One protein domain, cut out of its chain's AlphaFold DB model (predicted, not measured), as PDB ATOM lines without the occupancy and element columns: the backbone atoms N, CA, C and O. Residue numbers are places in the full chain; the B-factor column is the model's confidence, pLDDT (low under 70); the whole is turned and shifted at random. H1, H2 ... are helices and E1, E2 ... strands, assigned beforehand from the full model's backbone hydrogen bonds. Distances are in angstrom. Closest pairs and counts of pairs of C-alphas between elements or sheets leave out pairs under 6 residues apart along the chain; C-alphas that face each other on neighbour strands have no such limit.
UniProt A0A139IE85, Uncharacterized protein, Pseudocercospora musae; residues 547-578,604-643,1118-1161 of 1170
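Overview. This is residues 547 to 578, 604 to 643 and 1118 to 1161 of the 1170 residues of an uncharacterized protein of Pseudocercospora musae (UniProt A0A139IE85). Two long helices, H1 and H2, lie side by side along part of their length and run opposite ways, with a small strand hairpin, E1 and E2, leading into the first residue of H2, partway along H1 and not at its end. The shorter helix H3 lies beside part of H1, and a second small hairpin, E3 and E4, lies on the far side of H1 from the first; residues 638 to 643 stick out past the other end of H2. The printed part has 116 residues, with three named helices and four named strands in the order H1, E1, E2, H2, H3, E3, E4, and both two-stranded sheets are antiparallel. The class is mostly helix. The whole is loose, with a radius of gyration of the C-alphas of 16.8 A, and flat, spanning 58 by 46 by 22 A.

Arrangement. H1, residues 547 to 578, touches H2, residues 618 to 638, at a shallow tilt of 22 degrees, opposite ways; their closest C-alphas are those of Leu 561 and Ala 622, 5.2 A apart. E1, residues 605 to 608, and E2, residues 614 to 617, form an antiparallel hairpin, with N 606 and O 616 within hydrogen-bond range at 2.8 A. A tight link with no residue between joins E2 to H2. H3, residues 1124 to 1134, only just touches H1, with 3 pairs of C-alphas within 8 A, and H1 touches H3 with residues 565 to 569 alone; the closest C-alphas are those of Ile 569 and Ile 1124, 6.5 A apart. H2 and H3 are close but not clearly touching, with the C-alphas of Arg 623 and Asn 1132 closest at 7.5 A. E3, residues 1144 to 1146, and E4, residues 1152 to 1154, form a second antiparallel hairpin, with N 1145 and O 1153 at 2.9 A. E4 is apart from H1. Every O i to N i+4 pair is within hydrogen-bond range in H2 and H3, and 27 of 28 are in H1.

Along the chain. H1 runs 46.5 A from C-alpha 547 at (36.590, 38.934, -92.862) to C-alpha 578. E1 and E2 each measure 10.1 A, and H2 runs 29.8 A from C-alpha 618 at (15.028, 30.669, -82.605). H3 measures 15.6 A, E3 7.3 A, and E4 6.8 A, ending at C-alpha 1154 at (29.338, 12.552, -74.616).

Size, cuts and confidence. The two C-alphas farthest apart are those of Lys 578 and Asn 643, at 60.0 A. Residues 579 to 603 are not printed, with 18.5 A between C-alphas 578 and 604, and residues 644 to 1117 are not printed, with 43.2 A between C-alphas 643 and 1118. Of the links that are printed whole, none is long. Mean pLDDT of the printed part is 85.8, and residues 610 to 611 and 640 to 643 are under 70.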
ATOM      1  N   LEU A 547      36.659  40.392 -92.664       86.69
ATOM      2  CA  LEU A 547      36.590  38.934 -92.862       86.69
ATOM      3  C   LEU A 547      36.740  38.127 -91.565       86.69
ATOM      4  O   LEU A 547      36.098  37.089 -91.420       86.69
ATOM      5  N   GLU A 548      37.576  38.579 -90.625       86.94
ATOM      6  CA  GLU A 548      37.677  37.930 -89.308       86.94
ATOM      7  C   GLU A 548      36.391  38.108 -88.494       86.94
ATOM      8  O   GLU A 548      35.927  37.147 -87.886       86.94
ATOM      9  N   ASP A 549      35.765  39.282 -88.565       90.00
ATOM     10  CA  ASP A 549      34.562  39.619 -87.798       90.00
ATOM     11  C   ASP A 549      33.326  38.907 -88.381       90.00
ATOM     12  O   ASP A 549      32.453  38.453 -87.641       90.00
ATOM     13  N   LEU A 550      33.289  38.696 -89.703       90.69
ATOM     14  CA  LEU A 550      32.314  37.828 -90.372       90.69
ATOM     15  C   LEU A 550      32.501  36.346 -90.012       90.69
ATOM     16  O   LEU A 550      31.512  35.640 -89.820       90.69
ATOM     17  N   VAL A 551      33.743  35.859 -89.883       91.75
ATOM     18  CA  VAL A 551      34.012  34.485 -89.416       91.75
ATOM     19  C   VAL A 551      33.625  34.317 -87.945       91.75
ATOM     20  O   VAL A 551      33.028  33.298 -87.594       91.75
ATOM     21  N   GLU A 552      33.895  35.310 -87.096       91.69
ATOM     22  CA  GLU A 552      33.457  35.329 -85.697       91.69
ATOM     23  C   GLU A 552      31.921  35.347 -85.599       91.69
ATOM     24  O   GLU A 552      31.354  34.480 -84.927       91.69
ATOM     25  N   LYS A 553      31.232  36.217 -86.359       93.06
ATOM     26  CA  LYS A 553      29.757  36.241 -86.454       93.06
ATOM     27  C   LYS A 553      29.197  34.894 -86.921       93.06
ATOM     28  O   LYS A 553      28.280  34.379 -86.287       93.06
ATOM     29  N   ARG A 554      29.742  34.300 -87.992       93.25
ATOM     30  CA  ARG A 554      29.292  32.999 -88.526       93.25
ATOM     31  C   ARG A 554      29.422  31.896 -87.479       93.25
ATOM     32  O   ARG A 554      28.498  31.110 -87.297       93.25
ATOM     33  N   ASN A 555      30.562  31.834 -86.792       92.81
ATOM     34  CA  ASN A 555      30.798  30.833 -85.754       92.81
ATOM     35  C   ASN A 555      29.849  31.049 -84.562       92.81
ATOM     36  O   ASN A 555      29.258  30.088 -84.084       92.81
ATOM     37  N   GLY A 556      29.635  32.298 -84.133       92.88
ATOM     38  CA  GLY A 556      28.673  32.636 -83.080       92.88
ATOM     39  C   GLY A 556      27.223  32.294 -83.442       92.88
ATOM     40  O   GLY A 556      26.490  31.784 -82.597       92.88
ATOM     41  N   ALA A 557      26.816  32.504 -84.698       92.00
ATOM     42  CA  ALA A 557      25.505  32.092 -85.201       92.00
ATOM     43  C   ALA A 557      25.350  30.559 -85.189       92.00
ATOM     44  O   ALA A 557      24.351  30.054 -84.683       92.00
ATOM     45  N   ALA A 558      26.373  29.820 -85.640       92.19
ATOM     46  CA  ALA A 558      26.383  28.357 -85.605       92.19
ATOM     47  C   ALA A 558      26.295  27.807 -84.168       92.19
ATOM     48  O   ALA A 558      25.478  26.936 -83.895       92.19
ATOM     49  N   TYR A 559      27.053  28.358 -83.215       92.25
ATOM     50  CA  TYR A 559      26.979  27.927 -81.810       92.25
ATOM     51  C   TYR A 559      25.643  28.325 -81.145       92.25
ATOM     52  O   TYR A 559      25.134  27.615 -80.276       92.25
ATOM     53  N   SER A 560      25.024  29.433 -81.576       91.19
ATOM     54  CA  SER A 560      23.671  29.832 -81.147       91.19
ATOM     55  C   SER A 560      22.588  28.862 -81.642       91.19
ATOM     56  O   SER A 560      21.633  28.600 -80.898       91.19
ATOM     57  N   LEU A 561      22.763  28.318 -82.856       92.69
ATOM     58  CA  LEU A 561      21.933  27.271 -83.457       92.69
ATOM     59  C   LEU A 561      22.083  25.943 -82.700       92.69
ATOM     60  O   LEU A 561      21.080  25.440 -82.205       92.69
ATOM     61  N   GLU A 562      23.310  25.453 -82.475       92.69
ATOM     62  CA  GLU A 562      23.560  24.236 -81.674       92.69
ATOM     63  C   GLU A 562      22.917  24.322 -80.282       92.69
ATOM     64  O   GLU A 562      22.286  23.378 -79.807       92.69
ATOM     65  N   ALA A 563      23.031  25.481 -79.625       91.75
ATOM     66  CA  ALA A 563      22.399  25.715 -78.333       91.75
ATOM     67  C   ALA A 563      20.858  25.770 -78.415       91.75
ATOM     68  O   ALA A 563      20.193  25.443 -77.437       91.75
ATOM     69  N   ALA A 564      20.274  26.190 -79.543       91.81
ATOM     70  CA  ALA A 564      18.823  26.206 -79.744       91.81
ATOM     71  C   ALA A 564      18.273  24.799 -80.028       91.81
ATOM     72  O   ALA A 564      17.241  24.416 -79.478       91.81
ATOM     73  N   GLU A 565      18.982  24.011 -80.834       91.62
ATOM     74  CA  GLU A 565      18.655  22.614 -81.128       91.62
ATOM     75  C   GLU A 565      18.806  21.740 -79.871       91.62
ATOM     76  O   GLU A 565      17.926  20.937 -79.561       91.62
ATOM     77  N   LEU A 566      19.838  21.980 -79.053       91.69
ATOM     78  CA  LEU A 566      19.970  21.378 -77.723       91.69
ATOM     79  C   LEU A 566      18.795  21.739 -76.799       91.69
ATOM     80  O   LEU A 566      18.225  20.844 -76.166       91.69
ATOM     81  N   ASP A 567      18.437  23.026 -76.696       90.69
ATOM     82  CA  ASP A 567      17.299  23.484 -75.883       90.69
ATOM     83  C   ASP A 567      15.998  22.785 -76.334       90.69
ATOM     84  O   ASP A 567      15.197  22.361 -75.496       90.69
ATOM     85  N   TYR A 568      15.810  22.609 -77.649       90.62
ATOM     86  CA  TYR A 568      14.674  21.910 -78.251       90.62
ATOM     87  C   TYR A 568      14.637  20.419 -77.890       90.62
ATOM     88  O   TYR A 568      13.658  19.971 -77.288       90.62
ATOM     89  N   ILE A 569      15.703  19.666 -78.183       89.12
ATOM     90  CA  ILE A 569      15.806  18.220 -77.915       89.12
ATOM     91  C   ILE A 569      15.636  17.937 -76.415       89.12
ATOM     92  O   ILE A 569      14.875  17.051 -76.013       89.12
ATOM     93  N   THR A 570      16.277  18.743 -75.564       89.00
ATOM     94  CA  THR A 570      16.194  18.624 -74.101       89.00
ATOM     95  C   THR A 570      14.773  18.878 -73.592       89.00
ATOM     96  O   THR A 570      14.277  18.149 -72.727       89.00
ATOM     97  N   LYS A 571      14.093  19.911 -74.113       88.25
ATOM     98  CA  LYS A 571      12.719  20.264 -73.728       88.25
ATOM     99  C   LYS A 571      11.706  19.245 -74.248       88.25
ATOM    100  O   LYS A 571      10.815  18.866 -73.494       88.25
ATOM    101  N   TYR A 572      11.865  18.754 -75.478       85.62
ATOM    102  CA  TYR A 572      11.043  17.684 -76.045       85.62
ATOM    103  C   TYR A 572      11.147  16.405 -75.202       85.62
ATOM    104  O   TYR A 572      10.132  15.884 -74.740       85.62
ATOM    105  N   THR A 573      12.373  15.963 -74.904       86.06
ATOM    106  CA  THR A 573      12.650  14.772 -74.082       86.06
ATOM    107  C   THR A 573      11.985  14.873 -72.707       86.06
ATOM    108  O   THR A 573      11.241  13.973 -72.320       86.06
ATOM    109  N   LYS A 574      12.151  16.008 -72.009       84.81
ATOM    110  CA  LYS A 574      11.552  16.265 -70.683       84.81
ATOM    111  C   LYS A 574      10.030  16.437 -70.693       84.81
ATOM    112  O   LYS A 574       9.401  16.248 -69.652       84.81
ATOM    113  N   LEU A 575       9.427  16.818 -71.820       83.31
ATOM    114  CA  LEU A 575       7.969  16.827 -71.989       83.31
ATOM    115  C   LEU A 575       7.444  15.406 -72.240       83.31
ATOM    116  O   LEU A 575       6.446  15.014 -71.639       83.31
ATOM    117  N   ARG A 576       8.140  14.614 -73.064       77.69
ATOM    118  CA  ARG A 576       7.743  13.244 -73.412       77.69
ATOM    119  C   ARG A 576       7.932  12.256 -72.257       77.69
ATOM    120  O   ARG A 576       7.041  11.440 -72.040       77.69
ATOM    121  N   SER A 577       8.998  12.364 -71.456       75.56
ATOM    122  CA  SER A 577       9.178  11.514 -70.264       75.56
ATOM    123  C   SER A 577       8.139  11.800 -69.172       75.56
ATOM    124  O   SER A 577       7.621  10.867 -68.561       75.56
ATOM    125  N   LYS A 578       7.725  13.065 -68.997       72.62
ATOM    126  CA  LYS A 578       6.604  13.451 -68.113       72.62
ATOM    127  C   LYS A 578       5.218  13.075 -68.646       72.62
ATOM    128  O   LYS A 578       4.272  13.026 -67.868       72.62
ATOM    129  N   PRO A 604      11.987  26.231 -79.419       86.94
ATOM    130  CA  PRO A 604      12.378  27.440 -78.687       86.94
ATOM    131  C   PRO A 604      12.118  28.724 -79.487       86.94
ATOM    132  O   PRO A 604      12.481  28.833 -80.655       86.94
ATOM    133  N   THR A 605      11.565  29.748 -78.833       85.75
ATOM    134  CA  THR A 605      11.195  31.016 -79.485       85.75
ATOM    135  C   THR A 605      11.829  32.238 -78.825       85.75
ATOM    136  O   THR A 605      11.842  32.347 -77.598       85.75
ATOM    137  N   SER A 606      12.277  33.185 -79.645       82.12
ATOM    138  CA  SER A 606      12.812  34.500 -79.279       82.12
ATOM    139  C   SER A 606      11.729  35.594 -79.351       82.12
ATOM    140  O   SER A 606      10.637  35.356 -79.871       82.12
ATOM    141  N   ARG A 607      12.026  36.810 -78.865       77.69
ATOM    142  CA  ARG A 607      11.256  38.033 -79.170       77.69
ATOM    143  C   ARG A 607      12.169  39.136 -79.699       77.69
ATOM    144  O   ARG A 607      13.203  39.423 -79.094       77.69
ATOM    145  N   ARG A 608      11.772  39.777 -80.805       70.94
ATOM    146  CA  ARG A 608      12.543  40.838 -81.482       70.94
ATOM    147  C   ARG A 608      11.706  42.122 -81.640       70.94
ATOM    148  O   ARG A 608      10.730  42.095 -82.387       70.94
ATOM    149  N   PRO A 609      12.038  43.241 -80.960       72.69
ATOM    150  CA  PRO A 609      13.049  43.389 -79.909       72.69
ATOM    151  C   PRO A 609      12.699  42.621 -78.621       72.69
ATOM    152  O   PRO A 609      11.576  42.155 -78.426       72.69
ATOM    153  N   ILE A 610      13.679  42.518 -77.723       67.62
ATOM    154  CA  ILE A 610      13.549  41.859 -76.416       67.62
ATOM    155  C   ILE A 610      12.373  42.469 -75.621       67.62
ATOM    156  O   ILE A 610      12.124  43.673 -75.685       67.62
ATOM    157  N   LEU A 611      11.647  41.622 -74.877       67.38
ATOM    158  CA  LEU A 611      10.404  41.900 -74.127       67.38
ATOM    159  C   LEU A 611       9.165  42.224 -74.995       67.38
ATOM    160  O   LEU A 611       8.156  41.521 -74.889       67.38
ATOM    161  N   ILE A 612       9.233  43.254 -75.842       75.38
ATOM    162  CA  ILE A 612       8.057  43.880 -76.493       75.38
ATOM    163  C   ILE A 612       7.763  43.310 -77.898       75.38
ATOM    164  O   ILE A 612       6.660  43.462 -78.413       75.38
ATOM    165  N   GLY A 613       8.734  42.642 -78.522       73.94
ATOM    166  CA  GLY A 613       8.685  42.241 -79.927       73.94
ATOM    167  C   GLY A 613       7.799  41.054 -80.303       73.94
ATOM    168  O   GLY A 613       7.276  40.329 -79.453       73.94
ATOM    169  N   THR A 614       7.706  40.821 -81.616       79.94
ATOM    170  CA  THR A 614       7.084  39.623 -82.194       79.94
ATOM    171  C   THR A 614       7.841  38.365 -81.778       79.94
ATOM    172  O   THR A 614       9.059  38.389 -81.587       79.94
ATOM    173  N   GLN A 615       7.107  37.264 -81.617       79.81
ATOM    174  CA  GLN A 615       7.672  35.962 -81.277       79.81
ATOM    175  C   GLN A 615       8.164  35.268 -82.555       79.81
ATOM    176  O   GLN A 615       7.397  35.112 -83.502       79.81
ATOM    177  N   VAL A 616       9.440  34.885 -82.578       82.94
ATOM    178  CA  VAL A 616      10.129  34.297 -83.740       82.94
ATOM    179  C   VAL A 616      10.734  32.957 -83.328       82.94
ATOM    180  O   VAL A 616      11.157  32.802 -82.181       82.94
ATOM    181  N   ASP A 617      10.767  31.980 -84.232       86.81
ATOM    182  CA  ASP A 617      11.436  30.706 -83.972       86.81
ATOM    183  C   ASP A 617      12.958  30.887 -83.910       86.81
ATOM    184  O   ASP A 617      13.561  31.430 -84.835       86.81
ATOM    185  N   ARG A 618      13.591  30.448 -82.816       88.19
ATOM    186  CA  ARG A 618      15.028  30.669 -82.605       88.19
ATOM    187  C   ARG A 618      15.890  29.779 -83.506       88.19
ATOM    188  O   ARG A 618      17.017  30.165 -83.804       88.19
ATOM    189  N   ILE A 619      15.389  28.618 -83.929       88.69
ATOM    190  CA  ILE A 619      16.129  27.704 -84.807       88.69
ATOM    191  C   ILE A 619      16.089  28.241 -86.242       88.69
ATOM    192  O   ILE A 619      17.148  28.406 -86.839       88.69
ATOM    193  N   ASP A 620      14.916  28.614 -86.770       88.38
ATOM    194  CA  ASP A 620      14.825  29.168 -88.137       88.38
ATOM    195  C   ASP A 620      15.548  30.523 -88.254       88.38
ATOM    196  O   ASP A 620      16.201  30.798 -89.261       88.38
ATOM    197  N   GLU A 621      15.490  31.357 -87.206       88.56
ATOM    198  CA  GLU A 621      16.271  32.598 -87.123       88.56
ATOM    199  C   GLU A 621      17.782  32.318 -87.173       88.56
ATOM    200  O   GLU A 621      18.489  32.923 -87.979       88.56
ATOM    201  N   ALA A 622      18.283  31.372 -86.368       89.06
ATOM    202  CA  ALA A 622      19.708  31.054 -86.324       89.06
ATOM    203  C   ALA A 622      20.209  30.355 -87.605       89.06
ATOM    204  O   ALA A 622      21.295  30.685 -88.077       89.06
ATOM    205  N   ARG A 623      19.410  29.464 -88.217       91.38
ATOM    206  CA  ARG A 623      19.698  28.875 -89.542       91.38
ATOM    207  C   ARG A 623      19.867  29.962 -90.600       91.38
ATOM    208  O   ARG A 623      20.872  29.985 -91.309       91.38
ATOM    209  N   LYS A 624      18.935  30.920 -90.646       91.19
ATOM    210  CA  LYS A 624      18.997  32.054 -91.574       91.19
ATOM    211  C   LYS A 624      20.195  32.973 -91.311       91.19
ATOM    212  O   LYS A 624      20.840  33.394 -92.266       91.19
ATOM    213  N   ASP A 625      20.514  33.261 -90.048       90.75
ATOM    214  CA  ASP A 625      21.691  34.061 -89.676       90.75
ATOM    215  C   ASP A 625      23.011  33.373 -90.073       90.75
ATOM    216  O   ASP A 625      23.955  34.055 -90.487       90.75
ATOM    217  N   VAL A 626      23.096  32.036 -89.992       91.75
ATOM    218  CA  VAL A 626      24.245  31.273 -90.512       91.75
ATOM    219  C   VAL A 626      24.305  31.372 -92.035       91.75
ATOM    220  O   VAL A 626      25.357  31.749 -92.548       91.75
ATOM    221  N   ALA A 627      23.204  31.110 -92.748       91.62
ATOM    222  CA  ALA A 627      23.154  31.168 -94.211       91.62
ATOM    223  C   ALA A 627      23.537  32.559 -94.758       91.62
ATOM    224  O   ALA A 627      24.473  32.665 -95.547       91.62
ATOM    225  N   ASP A 628      22.915  33.632 -94.252       92.12
ATOM    226  CA  ASP A 628      23.236  35.033 -94.578       92.12
ATOM    227  C   ASP A 628      24.716  35.363 -94.327       92.12
ATOM    228  O   ASP A 628      25.375  36.014 -95.139       92.12
ATOM    229  N   THR A 629      25.270  34.898 -93.204       91.38
ATOM    230  CA  THR A 629      26.669  35.188 -92.875       91.38
ATOM    231  C   THR A 629      27.641  34.341 -93.702       91.38
ATOM    232  O   THR A 629      28.725  34.826 -94.018       91.38
ATOM    233  N   VAL A 630      27.275  33.118 -94.102       91.69
ATOM    234  CA  VAL A 630      28.051  32.288 -95.042       91.69
ATOM    235  C   VAL A 630      28.027  32.887 -96.448       91.69
ATOM    236  O   VAL A 630      29.093  33.037 -97.038       91.69
ATOM    237  N   GLU A 631      26.865  33.300 -96.961       91.12
ATOM    238  CA  GLU A 631      26.742  33.946 -98.274       91.12
ATOM    239  C   GLU A 631      27.603  35.214 -98.341       91.12
ATOM    240  O   GLU A 631      28.448  35.352 -99.228       91.12
ATOM    241  N   ARG A 632      27.482  36.100 -97.341       89.31
ATOM    242  CA  ARG A 632      28.339  37.290 -97.223       89.31
ATOM    243  C   ARG A 632      29.815  36.917 -97.123       89.31
ATOM    244  O   ARG A 632      30.640  37.560 -97.768       89.31
ATOM    245  N   LEU A 633      30.171  35.900 -96.338       88.81
ATOM    246  CA  LEU A 633      31.559  35.468 -96.174       88.81
ATOM    247  C   LEU A 633      32.158  34.969 -97.496       88.81
ATOM    248  O   LEU A 633      33.270  35.370 -97.836       88.81
ATOM    249  N   GLU A 634      31.435  34.147 -98.257       88.31
ATOM    250  CA  GLU A 634      31.903  33.637 -99.549       88.31
ATOM    251  C   GLU A 634      31.878  34.705-100.651       88.31
ATOM    252  O   GLU A 634      32.801  34.750-101.466       88.31
ATOM    253  N   ALA A 635      30.927  35.645-100.630       87.50
ATOM    254  CA  ALA A 635      30.965  36.837-101.479       87.50
ATOM    255  C   ALA A 635      32.205  37.698-101.171       87.50
ATOM    256  O   ALA A 635      32.962  38.053-102.076       87.50
ATOM    257  N   HIS A 636      32.493  37.954 -99.888       83.31
ATOM    258  CA  HIS A 636      33.714  38.642 -99.469       83.31
ATOM    259  C   HIS A 636      34.983  37.850 -99.817       83.31
ATOM    260  O   HIS A 636      36.009  38.477-100.063       83.31
ATOM    261  N   ARG A 637      34.975  36.509 -99.834       85.62
ATOM    262  CA  ARG A 637      36.122  35.675-100.263       85.62
ATOM    263  C   ARG A 637      36.331  35.694-101.778       85.62
ATOM    264  O   ARG A 637      37.479  35.733-102.214       85.62
ATOM    265  N   SER A 638      35.240  35.703-102.540       81.56
ATOM    266  CA  SER A 638      35.221  35.649-104.010       81.56
ATOM    267  C   SER A 638      35.417  37.013-104.680       81.56
ATOM    268  O   SER A 638      35.647  37.071-105.886       81.56
ATOM    269  N   ALA A 639      35.337  38.109-103.917       79.62
ATOM    270  CA  ALA A 639      35.514  39.469-104.416       79.62
ATOM    271  C   ALA A 639      36.861  39.636-105.164       79.62
ATOM    272  O   ALA A 639      37.928  39.419-104.572       79.62
ATOM    273  N   PRO A 640      36.852  40.027-106.455       54.94
ATOM    274  CA  PRO A 640      38.074  40.153-107.239       54.94
ATOM    275  C   PRO A 640      38.928  41.318-106.728       54.94
ATOM    276  O   PRO A 640      38.430  42.415-106.493       54.94
ATOM    277  N   GLY A 641      40.238  41.096-106.597       58.88
ATOM    278  CA  GLY A 641      41.180  42.169-106.262       58.88
ATOM    279  C   GLY A 641      41.299  42.510-104.774       58.88
ATOM    280  O   GLY A 641      41.474  43.678-104.430       58.88
ATOM    281  N   ARG A 642      41.289  41.514-103.872       62.97
ATOM    282  CA  ARG A 642      41.838  41.706-102.514       62.97
ATOM    283  C   ARG A 642      43.337  42.007-102.599       62.97
ATOM    284  O   ARG A 642      44.168  41.098-102.678       62.97
ATOM    285  N   ASN A 643      43.649  43.296-102.638       68.38
ATOM    286  CA  ASN A 643      44.993  43.808-102.847       68.38
ATOM    287  C   ASN A 643      45.951  43.389-101.725       68.38
ATOM    288  O   ASN A 643      45.573  43.223-100.562       68.38
ATOM    289  N   PRO A1118      23.327  16.419 -79.635       92.75
ATOM    290  CA  PRO A1118      23.220  15.078 -79.074       92.75
ATOM    291  C   PRO A1118      22.102  14.260 -79.727       92.75
ATOM    292  O   PRO A1118      21.033  14.785 -80.045       92.75
ATOM    293  N   ARG A1119      22.328  12.949 -79.834       90.94
ATOM    294  CA  ARG A1119      21.318  11.951 -80.192       90.94
ATOM    295  C   ARG A1119      20.228  11.858 -79.129       90.94
ATOM    296  O   ARG A1119      20.501  11.932 -77.930       90.94
ATOM    297  N   ASP A1120      18.997  11.632 -79.572       87.75
ATOM    298  CA  ASP A1120      17.832  11.429 -78.714       87.75
ATOM    299  C   ASP A1120      17.087  10.128 -79.044       87.75
ATOM    300  O   ASP A1120      17.064   9.666 -80.187       87.75
ATOM    301  N   ASN A1121      16.405   9.569 -78.044       81.69
ATOM    302  CA  ASN A1121      15.647   8.319 -78.171       81.69
ATOM    303  C   ASN A1121      14.344   8.445 -78.992       81.69
ATOM    304  O   ASN A1121      13.600   7.470 -79.107       81.69
ATOM    305  N   TYR A1122      14.032   9.629 -79.530       80.12
ATOM    306  CA  TYR A1122      12.756   9.932 -80.181       80.12
ATOM    307  C   TYR A1122      12.884  10.436 -81.630       80.12
ATOM    308  O   TYR A1122      11.857  10.610 -82.287       80.12
ATOM    309  N   GLY A1123      14.108  10.605 -82.144       81.62
ATOM    310  CA  GLY A1123      14.399  10.927 -83.543       81.62
ATOM    311  C   GLY A1123      14.386  12.416 -83.907       81.62
ATOM    312  O   GLY A1123      14.504  12.732 -85.090       81.62
ATOM    313  N   ILE A1124      14.279  13.329 -82.936       85.25
ATOM    314  CA  ILE A1124      14.297  14.781 -83.194       85.25
ATOM    315  C   ILE A1124      15.655  15.233 -83.753       85.25
ATOM    316  O   ILE A1124      15.705  15.994 -84.714       85.25
ATOM    317  N   SER A1125      16.757  14.715 -83.207       88.62
ATOM    318  CA  SER A1125      18.127  14.967 -83.680       88.62
ATOM    319  C   SER A1125      18.290  14.688 -85.178       88.62
ATOM    320  O   SER A1125      18.858  15.500 -85.901       88.62
ATOM    321  N   LYS A1126      17.709  13.590 -85.676       88.06
ATOM    322  CA  LYS A1126      17.730  13.234 -87.104       88.06
ATOM    323  C   LYS A1126      16.933  14.214 -87.966       88.06
ATOM    324  O   LYS A1126      17.411  14.604 -89.025       88.06
ATOM    325  N   GLN A1127      15.765  14.656 -87.495       87.81
ATOM    326  CA  GLN A1127      14.947  15.651 -88.201       87.81
ATOM    327  C   GLN A1127      15.667  17.003 -88.313       87.81
ATOM    328  O   GLN A1127      15.636  17.623 -89.375       87.81
ATOM    329  N   GLU A1128      16.360  17.442 -87.257       89.44
ATOM    330  CA  GLU A1128      17.144  18.683 -87.294       89.44
ATOM    331  C   GLU A1128      18.438  18.538 -88.123       89.44
ATOM    332  O   GLU A1128      18.812  19.487 -88.810       89.44
ATOM    333  N   ILE A1129      19.075  17.356 -88.167       90.06
ATOM    334  CA  ILE A1129      20.176  17.067 -89.112       90.06
ATOM    335  C   ILE A1129      19.690  17.203 -90.557       90.06
ATOM    336  O   ILE A1129      20.272  17.977 -91.312       90.06
ATOM    337  N   GLU A1130      18.597  16.529 -90.934       89.19
ATOM    338  CA  GLU A1130      18.035  16.651 -92.284       89.19
ATOM    339  C   GLU A1130      17.644  18.097 -92.625       89.19
ATOM    340  O   GLU A1130      17.828  18.535 -93.758       89.19
ATOM    341  N   ALA A1131      17.096  18.850 -91.664       87.81
ATOM    342  CA  ALA A1131      16.743  20.253 -91.860       87.81
ATOM    343  C   ALA A1131      17.982  21.136 -92.091       87.81
ATOM    344  O   ALA A1131      17.971  21.972 -92.992       87.81
ATOM    345  N   ASN A1132      19.060  20.922 -91.333       91.44
ATOM    346  CA  ASN A1132      20.328  21.626 -91.521       91.44
ATOM    347  C   ASN A1132      21.005  21.268 -92.852       91.44
ATOM    348  O   ASN A1132      21.496  22.160 -93.544       91.44
ATOM    349  N   GLU A1133      21.007  19.994 -93.248       90.00
ATOM    350  CA  GLU A1133      21.643  19.543 -94.493       90.00
ATOM    351  C   GLU A1133      20.949  20.107 -95.743       90.00
ATOM    352  O   GLU A1133      21.631  20.468 -96.705       90.00
ATOM    353  N   ARG A1134      19.618  20.282 -95.713       88.69
ATOM    354  CA  ARG A1134      18.854  20.972 -96.775       88.69
ATOM    355  C   ARG A1134      19.269  22.440 -96.942       88.69
ATOM    356  O   ARG A1134      19.292  22.934 -98.065       88.69
ATOM    357  N   GLU A1135      19.651  23.101 -95.850       85.88
ATOM    358  CA  GLU A1135      20.188  24.471 -95.820       85.88
ATOM    359  C   GLU A1135      21.731  24.513 -95.986       85.88
ATOM    360  O   GLU A1135      22.371  25.541 -95.758       85.88
ATOM    361  N   GLY A1136      22.367  23.394 -96.363       84.44
ATOM    362  CA  GLY A1136      23.812  23.303 -96.613       84.44
ATOM    363  C   GLY A1136      24.702  23.270 -95.360       84.44
ATOM    364  O   GLY A1136      25.926  23.384 -95.471       84.44
ATOM    365  N   MET A1137      24.126  23.104 -94.166       88.12
ATOM    366  CA  MET A1137      24.851  23.010 -92.896       88.12
ATOM    367  C   MET A1137      25.101  21.549 -92.502       88.12
ATOM    368  O   MET A1137      24.195  20.820 -92.108       88.12
ATOM    369  N   ALA A1138      26.366  21.125 -92.552       90.00
ATOM    370  CA  ALA A1138      26.765  19.787 -92.119       90.00
ATOM    371  C   ALA A1138      26.561  19.606 -90.603       90.00
ATOM    372  O   ALA A1138      27.142  20.348 -89.810       90.00
ATOM    373  N   SER A1139      25.786  18.593 -90.213       90.69
ATOM    374  CA  SER A1139      25.423  18.291 -88.818       90.69
ATOM    375  C   SER A1139      25.805  16.858 -88.423       90.69
ATOM    376  O   SER A1139      26.291  16.093 -89.255       90.69
ATOM    377  N   THR A1140      25.664  16.491 -87.145       91.81
ATOM    378  CA  THR A1140      25.798  15.104 -86.652       91.81
ATOM    379  C   THR A1140      25.284  14.952 -85.217       91.81
ATOM    380  O   THR A1140      25.344  15.907 -84.438       91.81
ATOM    381  N   ASP A1141      24.828  13.740 -84.884       90.50
ATOM    382  CA  ASP A1141      24.455  13.270 -83.545       90.50
ATOM    383  C   ASP A1141      25.449  12.231 -82.962       90.50
ATOM    384  O   ASP A1141      25.169  11.553 -81.974       90.50
ATOM    385  N   GLU A1142      26.617  12.063 -83.587       88.38
ATOM    386  CA  GLU A1142      27.631  11.075 -83.201       88.38
ATOM    387  C   GLU A1142      28.368  11.479 -81.911       88.38
ATOM    388  O   GLU A1142      28.623  12.656 -81.666       88.38
ATOM    389  N   ALA A1143      28.749  10.496 -81.088       88.19
ATOM    390  CA  ALA A1143      29.509  10.680 -79.843       88.19
ATOM    391  C   ALA A1143      28.887  11.621 -78.779       88.19
ATOM    392  O   ALA A1143      29.571  11.973 -77.816       88.19
ATOM    393  N   ALA A1144      27.608  11.994 -78.894       91.81
ATOM    394  CA  ALA A1144      26.855  12.727 -77.874       91.81
ATOM    395  C   ALA A1144      25.409  12.220 -77.792       91.81
ATOM    396  O   ALA A1144      24.788  11.956 -78.816       91.81
ATOM    397  N   GLU A1145      24.852  12.104 -76.587       91.81
ATOM    398  CA  GLU A1145      23.512  11.554 -76.352       91.81
ATOM    399  C   GLU A1145      22.802  12.237 -75.173       91.81
ATOM    400  O   GLU A1145      23.440  12.797 -74.277       91.81
ATOM    401  N   ILE A1146      21.469  12.193 -75.171       89.38
ATOM    402  CA  ILE A1146      20.632  12.672 -74.067       89.38
ATOM    403  C   ILE A1146      19.839  11.515 -73.436       89.38
ATOM    404  O   ILE A1146      19.159  10.760 -74.130       89.38
ATOM    405  N   ASP A1147      19.893  11.414 -72.103       86.69
ATOM    406  CA  ASP A1147      19.128  10.427 -71.325       86.69
ATOM    407  C   ASP A1147      17.644  10.823 -71.118       86.69
ATOM    408  O   ASP A1147      17.227  11.940 -71.426       86.69
ATOM    409  N   GLU A1148      16.810   9.914 -70.587       79.81
ATOM    410  CA  GLU A1148      15.368  10.181 -70.381       79.81
ATOM    411  C   GLU A1148      15.077  11.288 -69.335       79.81
ATOM    412  O   GLU A1148      14.008  11.912 -69.370       79.81
ATOM    413  N   ASP A1149      16.041  11.580 -68.451       78.75
ATOM    414  CA  ASP A1149      16.040  12.720 -67.518       78.75
ATOM    415  C   ASP A1149      16.346  14.054 -68.237       78.75
ATOM    416  O   ASP A1149      16.144  15.141 -67.680       78.75
ATOM    417  N   GLY A1150      16.840  13.998 -69.475       79.38
ATOM    418  CA  GLY A1150      17.301  15.127 -70.269       79.38
ATOM    419  C   GLY A1150      18.624  15.715 -69.769       79.38
ATOM    420  O   GLY A1150      18.740  16.942 -69.649       79.38
ATOM    421  N   ARG A1151      19.592  14.859 -69.423       85.38
ATOM    422  CA  ARG A1151      21.003  15.199 -69.180       85.38
ATOM    423  C   ARG A1151      21.830  14.824 -70.410       85.38
ATOM    424  O   ARG A1151      21.525  13.846 -71.083       85.38
ATOM    425  N   LEU A1152      22.875  15.603 -70.677       88.88
ATOM    426  CA  LEU A1152      23.789  15.402 -71.800       88.88
ATOM    427  C   LEU A1152      24.998  14.555 -71.381       88.88
ATOM    428  O   LEU A1152      25.729  14.944 -70.467       88.88
ATOM    429  N   HIS A1153      25.248  13.474 -72.118       88.06
ATOM    430  CA  HIS A1153      26.464  12.659 -72.054       88.06
ATOM    431  C   HIS A1153      27.204  12.733 -73.398       88.06
ATOM    432  O   HIS A1153      26.595  12.963 -74.442       88.06
ATOM    433  N   TRP A1154      28.527  12.574 -73.392       90.31
ATOM    434  CA  TRP A1154      29.338  12.552 -74.616       90.31
ATOM    435  C   TRP A1154      30.554  11.634 -74.454       90.31
ATOM    436  O   TRP A1154      31.029  11.409 -73.335       90.31
ATOM    437  N   ASN A1155      31.041  11.062 -75.558       85.00
ATOM    438  CA  ASN A1155      32.123  10.086 -75.515       85.00
ATOM    439  C   ASN A1155      33.487  10.774 -75.359       85.00
ATOM    440  O   ASN A1155      33.968  11.468 -76.252       85.00
ATOM    441  N   HIS A1156      34.148  10.512 -74.231       82.38
ATOM    442  CA  HIS A1156      35.493  10.997 -73.933       82.38
ATOM    443  C   HIS A1156      36.597  10.372 -74.814       82.38
ATOM    444  O   HIS A1156      37.750  10.804 -74.722       82.38
ATOM    445  N   ASN A1157      36.289   9.380 -75.662       83.00
ATOM    446  CA  ASN A1157      37.199   8.935 -76.714       83.00
ATOM    447  C   ASN A1157      37.290   9.987 -77.830       83.00
ATOM    448  O   ASN A1157      36.407  10.115 -78.676       83.00
ATOM    449  N   PHE A1158      38.409  10.706 -77.852       81.44
ATOM    450  CA  PHE A1158      38.686  11.776 -78.807       81.44
ATOM    451  C   PHE A1158      38.577  11.334 -80.270       81.44
ATOM    452  O   PHE A1158      38.208  12.151 -81.106       81.44
ATOM    453  N   GLU A1159      38.877  10.074 -80.590       80.56
ATOM    454  CA  GLU A1159      38.863   9.584 -81.976       80.56
ATOM    455  C   GLU A1159      37.449   9.414 -82.548       80.56
ATOM    456  O   GLU A1159      37.284   9.415 -83.764       80.56
ATOM    457  N   GLU A1160      36.433   9.340 -81.684       82.25
ATOM    458  CA  GLU A1160      35.016   9.272 -82.065       82.25
ATOM    459  C   GLU A1160      34.335  10.653 -82.078       82.25
ATOM    460  O   GLU A1160      33.238  10.794 -82.615       82.25
ATOM    461  N   VAL A1161      34.957  11.692 -81.502       85.25
ATOM    462  CA  VAL A1161      34.357  13.034 -81.417       85.25
ATOM    463  C   VAL A1161      34.379  13.715 -82.795       85.25
ATOM    464  O   VAL A1161      35.458  14.048 -83.291       85.25
TER     465      VAL A1161